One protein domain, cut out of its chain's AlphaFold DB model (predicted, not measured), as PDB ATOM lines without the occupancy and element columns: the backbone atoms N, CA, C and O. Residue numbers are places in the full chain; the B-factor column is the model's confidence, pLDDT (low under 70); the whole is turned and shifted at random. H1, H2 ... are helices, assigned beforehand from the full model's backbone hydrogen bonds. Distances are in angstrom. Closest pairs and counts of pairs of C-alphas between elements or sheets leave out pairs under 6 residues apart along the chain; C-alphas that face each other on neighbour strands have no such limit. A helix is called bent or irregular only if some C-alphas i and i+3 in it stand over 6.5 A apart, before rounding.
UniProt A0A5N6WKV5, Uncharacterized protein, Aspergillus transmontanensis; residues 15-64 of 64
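AT A GLANCE: This is residues 15 to 64 of the 64 residues of an uncharacterized protein of Aspergillus transmontanensis (UniProt A0A5N6WKV5). Picture a short helix, H1, in the middle, with H2 near it on one side and the first part of the longest helix, H3, crossing it on another; only H1 and H3 touch, and the three make no bundle. The ends and one loop stick out from this small body: the opening arm, residues 15 to 20, the loop of residues 32 to 37, and residues 58 to 64, of which 58 to 63 belong to H3. The printed part has 50 residues with three named helices, in the order H1, H2, H3, and no named strand; its class is all helix. It is only just compact, close to loose, with a radius of gyration of the C-alphas of 11.3 A, and spans 29 by 24 by 23 A.

IN THESE COORDINATES: Start at Ser 15, whose C-alpha is at (177.662, 149.037, 236.314), and go along the arm to C-alpha 23 at (184.372, 139.145, 237.943), where H1 begins. H1 holds residues 23 to 28 and is 8.5 A long from first to last C-alpha. Nine residues on, find H2, residues 38 to 45, 10.7 A long. Four residues then lead to H3, residues 50 to 63, which runs 19.9 A from Tyr 50 to C-alpha 63 at (170.412, 135.996, 247.816). None of the three helices is bent or irregular.

HOW THE PARTS SIT: Look first at H1 and H3, which touch about perpendicular, their lines at 75 degrees. Their closest C-alphas, those of Ser 26 and Tyr 53, are 4.9 A apart, and H3 touches H1 with residues 52 to 57 alone. Next look at H1 and H2, which are close but not clearly touching: their closest C-alphas, those of Ala 28 and Leu 42, are 7.8 A apart. These two run opposite ways at a shallow tilt of 34.8 degrees, only just short of steep. H2 and H3 are apart, though they follow each other in the chain. In H1 and H3 every O i to N i+4 pair is within hydrogen-bond range; in H2 it is 3 of 4.

THE WHOLE: The C-alphas farthest apart are those of Gln 44 and Leu 63, 30.7 A. Without the stretches that stand free, the body has 31 residues and spans 22 by 17 by 12 A. The printed part has no cut and ends at Trp 64, the chain's last residue. The link from H1 to H2 is short and the link from H2 to H3 is tight. The mean pLDDT of the printed part is 87.1; you find values under 70 at residues 32 to 35 and residue 64.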
ATOM      1  N   SER A  15     177.218 149.926 235.230       89.25
ATOM      2  CA  SER A  15     177.662 149.037 236.314       89.25
ATOM      3  C   SER A  15     179.172 148.777 236.302       89.25
ATOM      4  O   SER A  15     179.640 147.810 236.899       89.25
ATOM      5  N   SER A  16     179.951 149.586 235.582       91.81
ATOM      6  CA  SER A  16     181.400 149.395 235.498       91.81
ATOM      7  C   SER A  16     182.115 149.911 236.738       91.81
ATOM      8  O   SER A  16     181.761 150.941 237.309       91.81
ATOM      9  N   GLY A  17     183.169 149.211 237.140       93.50
ATOM     10  CA  GLY A  17     183.917 149.553 238.336       93.50
ATOM     11  C   GLY A  17     185.128 148.660 238.542       93.50
ATOM     12  O   GLY A  17     185.424 147.771 237.744       93.50
ATOM     13  N   TRP A  18     185.835 148.910 239.639       94.62
ATOM     14  CA  TRP A  18     186.963 148.090 240.060       94.62
ATOM     15  C   TRP A  18     186.455 146.844 240.778       94.62
ATOM     16  O   TRP A  18     186.215 146.863 241.985       94.62
ATOM     17  N   TYR A  19     186.291 145.764 240.022       93.75
ATOM     18  CA  TYR A  19     185.919 144.457 240.550       93.75
ATOM     19  C   TYR A  19     187.128 143.515 240.623       93.75
ATOM     20  O   TYR A  19     188.135 143.732 239.944       93.75
ATOM     21  N   PRO A  20     187.060 142.453 241.445       94.38
ATOM     22  CA  PRO A  20     188.073 141.403 241.450       94.38
ATOM     23  C   PRO A  20     188.271 140.778 240.065       94.38
ATOM     24  O   PRO A  20     187.335 140.689 239.278       94.38
ATOM     25  N   LYS A  21     189.473 140.260 239.793       92.69
ATOM     26  CA  LYS A  21     189.856 139.723 238.473       92.69
ATOM     27  C   LYS A  21     188.922 138.623 237.940       92.69
ATOM     28  O   LYS A  21     188.723 138.528 236.736       92.69
ATOM     29  N   TYR A  22     188.314 137.831 238.825       92.75
ATOM     30  CA  TYR A  22     187.373 136.772 238.447       92.75
ATOM     31  C   TYR A  22     186.009 137.290 237.955       92.75
ATOM     32  O   TYR A  22     185.208 136.504 237.451       92.75
ATOM     33  N   TRP A  23     185.708 138.580 238.141       92.94
ATOM     34  CA  TRP A  23     184.372 139.145 237.943       92.94
ATOM     35  C   TRP A  23     183.839 138.937 236.527       92.94
ATOM     36  O   TRP A  23     182.737 138.416 236.369       92.94
ATOM     37  N   GLU A  24     184.639 139.266 235.513       91.62
ATOM     38  CA  GLU A  24     184.245 139.128 234.107       91.62
ATOM     39  C   GLU A  24     183.976 137.667 233.735       91.62
ATOM     40  O   GLU A  24     182.963 137.366 233.107       91.62
ATOM     41  N   PHE A  25     184.819 136.739 234.203       92.19
ATOM     42  CA  PHE A  25     184.621 135.305 233.983       92.19
ATOM     43  C   PHE A  25     183.311 134.823 234.614       92.19
ATOM     44  O   PHE A  25     182.481 134.205 233.946       92.19
ATOM     45  N   SER A  26     183.080 135.159 235.886       91.69
ATOM     46  CA  SER A  26     181.874 134.741 236.597       91.69
ATOM     47  C   SER A  26     180.603 135.323 235.981       91.69
ATOM     48  O   SER A  26     179.613 134.607 235.859       91.69
ATOM     49  N   ARG A  27     180.621 136.597 235.568       89.25
ATOM     50  CA  ARG A  27     179.474 137.287 234.953       89.25
ATOM     51  C   ARG A  27     179.177 136.780 233.544       89.25
ATOM     52  O   ARG A  27     178.009 136.596 233.209       89.25
ATOM     53  N   ALA A  28     180.201 136.511 232.737       89.69
ATOM     54  CA  ALA A  28     180.033 136.026 231.368       89.69
ATOM     55  C   ALA A  28     179.370 134.637 231.293       89.69
ATOM     56  O   ALA A  28     178.706 134.324 230.304       89.69
ATOM     57  N   LEU A  29     179.486 133.824 232.346       88.00
ATOM     58  CA  LEU A  29     178.832 132.514 232.448       88.00
ATOM     59  C   LEU A  29     177.326 132.584 232.766       88.00
ATOM     60  O   LEU A  29     176.637 131.568 232.686       88.00
ATOM     61  N   TYR A  30     176.792 133.764 233.100       81.88
ATOM     62  CA  TYR A  30     175.349 133.972 233.298       81.88
ATOM     63  C   TYR A  30     174.580 134.225 231.993       81.88
ATOM     64  O   TYR A  30     173.354 134.367 232.014       81.88
ATOM     65  N   VAL A  31     175.263 134.268 230.845       76.12
ATOM     66  CA  VAL A  31     174.616 134.503 229.552       76.12
ATOM     67  C   VAL A  31     173.835 133.254 229.112       76.12
ATOM     68  O   VAL A  31     174.387 132.178 228.910       76.12
ATOM     69  N   TRP A  32     172.512 133.427 229.019       57.69
ATOM     70  CA  TRP A  32     171.480 132.543 228.453       57.69
ATOM     71  C   TRP A  32     171.868 131.077 228.167       57.69
ATOM     72  O   TRP A  32     172.090 130.658 227.032       57.69
ATOM     73  N   ARG A  33     171.788 130.266 229.231       58.47
ATOM     74  CA  ARG A  33     171.501 128.815 229.209       58.47
ATOM     75  C   ARG A  33     172.408 127.932 228.341       58.47
ATOM     76  O   ARG A  33     171.992 126.818 228.025       58.47
ATOM     77  N   TRP A  34     173.629 128.368 228.026       59.44
ATOM     78  CA  TRP A  34     174.642 127.491 227.421       59.44
ATOM     79  C   TRP A  34     174.168 126.842 226.107       59.44
ATOM     80  O   TRP A  34     174.524 125.712 225.793       59.44
ATOM     81  N   GLN A  35     173.294 127.521 225.356       62.31
ATOM     82  CA  GLN A  35     172.695 126.981 224.125       62.31
ATOM     83  C   GLN A  35     173.631 127.110 222.906       62.31
ATOM     84  O   GLN A  35     173.197 126.913 221.773       62.31
ATOM     85  N   ASN A  36     174.895 127.478 223.117       76.25
ATOM     86  CA  ASN A  36     175.888 127.719 222.078       76.25
ATOM     87  C   ASN A  36     177.316 127.428 222.581       76.25
ATOM     88  O   ASN A  36     177.542 127.095 223.743       76.25
ATOM     89  N   ASP A  37     178.273 127.602 221.679       86.62
ATOM     90  CA  ASP A  37     179.727 127.496 221.853       86.62
ATOM     91  C   ASP A  37     180.350 128.662 222.650       86.62
ATOM     92  O   ASP A  37     181.568 128.850 222.660       86.62
ATOM     93  N   TRP A  38     179.535 129.453 223.355       86.25
ATOM     94  CA  TRP A  38     179.993 130.631 224.093       86.25
ATOM     95  C   TRP A  38     181.076 130.301 225.118       86.25
ATOM     96  O   TRP A  38     182.061 131.026 225.222       86.25
ATOM     97  N   THR A  39     180.929 129.196 225.853       85.81
ATOM     98  CA  THR A  39     181.924 128.772 226.845       85.81
ATOM     99  C   THR A  39     183.267 128.455 226.199       85.81
ATOM    100  O   THR A  39     184.303 128.817 226.753       85.81
ATOM    101  N   ASP A  40     183.262 127.835 225.018       88.81
ATOM    102  CA  ASP A  40     184.491 127.477 224.312       88.81
ATOM    103  C   ASP A  40     185.254 128.731 223.873       88.81
ATOM    104  O   ASP A  40     186.479 128.785 223.992       88.81
ATOM    105  N   TYR A  41     184.550 129.775 223.423       88.94
ATOM    106  CA  TYR A  41     185.168 131.077 223.148       88.94
ATOM    107  C   TYR A  41     185.587 131.806 224.422       88.94
ATOM    108  O   TYR A  41     186.657 132.413 224.457       88.94
ATOM    109  N   LEU A  42     184.792 131.725 225.489       90.00
ATOM    110  CA  LEU A  42     185.107 132.377 226.755       90.00
ATOM    111  C   LEU A  42     186.448 131.892 227.310       90.00
ATOM    112  O   LEU A  42     187.256 132.707 227.745       90.00
ATOM    113  N   LEU A  43     186.710 130.585 227.231       90.75
ATOM    114  CA  LEU A  43     187.969 129.979 227.674       90.75
ATOM    115  C   LEU A  43     189.171 130.326 226.783       90.75
ATOM    116  O   LEU A  43     190.310 130.157 227.211       90.75
ATOM    117  N   GLN A  44     188.943 130.811 225.561       93.69
ATOM    118  CA  GLN A  44     190.009 131.315 224.688       93.69
ATOM    119  C   GLN A  44     190.382 132.770 225.003       93.69
ATOM    120  O   GLN A  44     191.513 133.174 224.737       93.69
ATOM    121  N   VAL A  45     189.446 133.557 225.548       91.56
ATOM    122  CA  VAL A  45     189.619 135.008 225.758       91.56
ATOM    123  C   VAL A  45     189.863 135.368 227.226       91.56
ATOM    124  O   VAL A  45     190.604 136.311 227.504       91.56
ATOM    125  N   LEU A  46     189.274 134.632 228.173       93.31
ATOM    126  CA  LEU A  46     189.375 134.900 229.607       93.31
ATOM    127  C   LEU A  46     190.103 133.789 230.360       93.31
ATOM    128  O   LEU A  46     190.012 132.605 230.040       93.31
ATOM    129  N   GLU A  47     190.779 134.186 231.434       94.69
ATOM    130  CA  GLU A  47     191.361 133.251 232.390       94.69
ATOM    131  C   GLU A  47     190.249 132.578 233.217       94.69
ATOM    132  O   GLU A  47     189.369 133.274 233.736       94.69
ATOM    133  N   PRO A  48     190.259 131.240 233.349       93.38
ATOM    134  CA  PRO A  48     189.213 130.528 234.069       93.38
ATOM    135  C   PRO A  48     189.362 130.639 235.591       93.38
ATOM    136  O   PRO A  48     190.408 130.315 236.150       93.38
ATOM    137  N   TYR A  49     188.263 130.995 236.261       94.25
ATOM    138  CA  TYR A  49     188.149 131.122 237.723       94.25
ATOM    139  C   TYR A  49     186.998 130.260 238.263       94.25
ATOM    140  O   TYR A  49     185.968 130.759 238.717       94.25
ATOM    141  N   TYR A  50     187.120 128.932 238.144       92.19
ATOM    142  CA  TYR A  50     186.022 128.004 238.457       92.19
ATOM    143  C   TYR A  50     185.623 127.989 239.938       92.19
ATOM    144  O   TYR A  50     184.440 127.838 240.248       92.19
ATOM    145  N   ALA A  51     186.584 128.137 240.853       94.50
ATOM    146  CA  ALA A  51     186.309 128.118 242.288       94.50
ATOM    147  C   ALA A  51     185.532 129.375 242.709       94.50
ATOM    148  O   ALA A  51     184.501 129.287 243.380       94.50
ATOM    149  N   GLU A  52     185.986 130.536 242.246       94.44
ATOM    150  CA  GLU A  52     185.358 131.832 242.468       94.44
ATOM    151  C   GLU A  52     183.983 131.896 241.810       94.44
ATOM    152  O   GLU A  52     183.038 132.394 242.421       94.44
ATOM    153  N   TYR A  53     183.839 131.334 240.605       91.94
ATOM    154  CA  TYR A  53     182.539 131.174 239.964       91.94
ATOM    155  C   TYR A  53     181.594 130.313 240.805       91.94
ATOM    156  O   TYR A  53     180.448 130.704 241.004       91.94
ATOM    157  N   GLY A  54     182.056 129.182 241.345       92.12
ATOM    158  CA  GLY A  54     181.236 128.315 242.195       92.12
ATOM    159  C   GLY A  54     180.700 129.039 243.433       92.12
ATOM    160  O   GLY A  54     179.503 128.976 243.717       92.12
ATOM    161  N   VAL A  55     181.562 129.789 244.127       92.38
ATOM    162  CA  VAL A  55     181.160 130.604 245.286       92.38
ATOM    163  C   VAL A  55     180.225 131.739 244.867       92.38
ATOM    164  O   VAL A  55     179.195 131.951 245.506       92.38
ATOM    165  N   HIS A  56     180.546 132.451 243.785       91.19
ATOM    166  CA  HIS A  56     179.708 133.533 243.271       91.19
ATOM    167  C   HIS A  56     178.316 133.026 242.886       91.19
ATOM    168  O   HIS A  56     177.319 133.631 243.271       91.19
ATOM    169  N   ARG A  57     178.242 131.879 242.204       89.69
ATOM    170  CA  ARG A  57     176.986 131.240 241.817       89.69
ATOM    171  C   ARG A  57     176.145 130.861 243.025       89.69
ATOM    172  O   ARG A  57     174.969 131.202 243.060       89.69
ATOM    173  N   PHE A  58     176.757 130.216 244.017       91.31
ATOM    174  CA  PHE A  58     176.077 129.874 245.264       91.31
ATOM    175  C   PHE A  58     175.485 131.115 245.948       91.31
ATOM    176  O   PHE A  58     174.322 131.105 246.347       91.31
ATOM    177  N   LEU A  59     176.256 132.205 246.043       89.38
ATOM    178  CA  LEU A  59     175.782 133.458 246.638       89.38
ATOM    179  C   LEU A  59     174.617 134.068 245.852       89.38
ATOM    180  O   LEU A  59     173.627 134.471 246.457       89.38
ATOM    181  N   MET A  60     174.717 134.120 244.522       86.75
ATOM    182  CA  MET A  60     173.677 134.700 243.669       86.75
ATOM    183  C   MET A  60     172.378 133.885 243.710       86.75
ATOM    184  O   MET A  60     171.319 134.489 243.757       86.75
ATOM    185  N   GLU A  61     172.442 132.549 243.757       86.75
ATOM    186  CA  GLU A  61     171.256 131.679 243.906       86.75
ATOM    187  C   GLU A  61     170.635 131.721 245.315       86.75
ATOM    188  O   GLU A  61     169.482 131.342 245.492       86.75
ATOM    189  N   THR A  62     171.398 132.128 246.334       89.38
ATOM    190  CA  THR A  62     170.908 132.190 247.723       89.38
ATOM    191  C   THR A  62     170.267 133.538 248.052       89.38
ATOM    192  O   THR A  62     169.363 133.610 248.883       89.38
ATOM    193  N   LEU A  63     170.778 134.621 247.462       79.94
ATOM    194  CA  LEU A  63     170.412 135.996 247.816       79.94
ATOM    195  C   LEU A  63     169.363 136.623 246.883       79.94
ATOM    196  O   LEU A  63     168.866 137.704 247.201       79.94
ATOM    197  N   TRP A  64     169.043 135.971 245.763       64.69
ATOM    198  CA  TRP A  64     168.107 136.427 244.729       64.69
ATOM    199  C   TRP A  64     167.183 135.285 244.314       64.69
ATOM    200  O   TRP A  64     166.008 135.583 244.001       64.69
TER     201      TRP A  64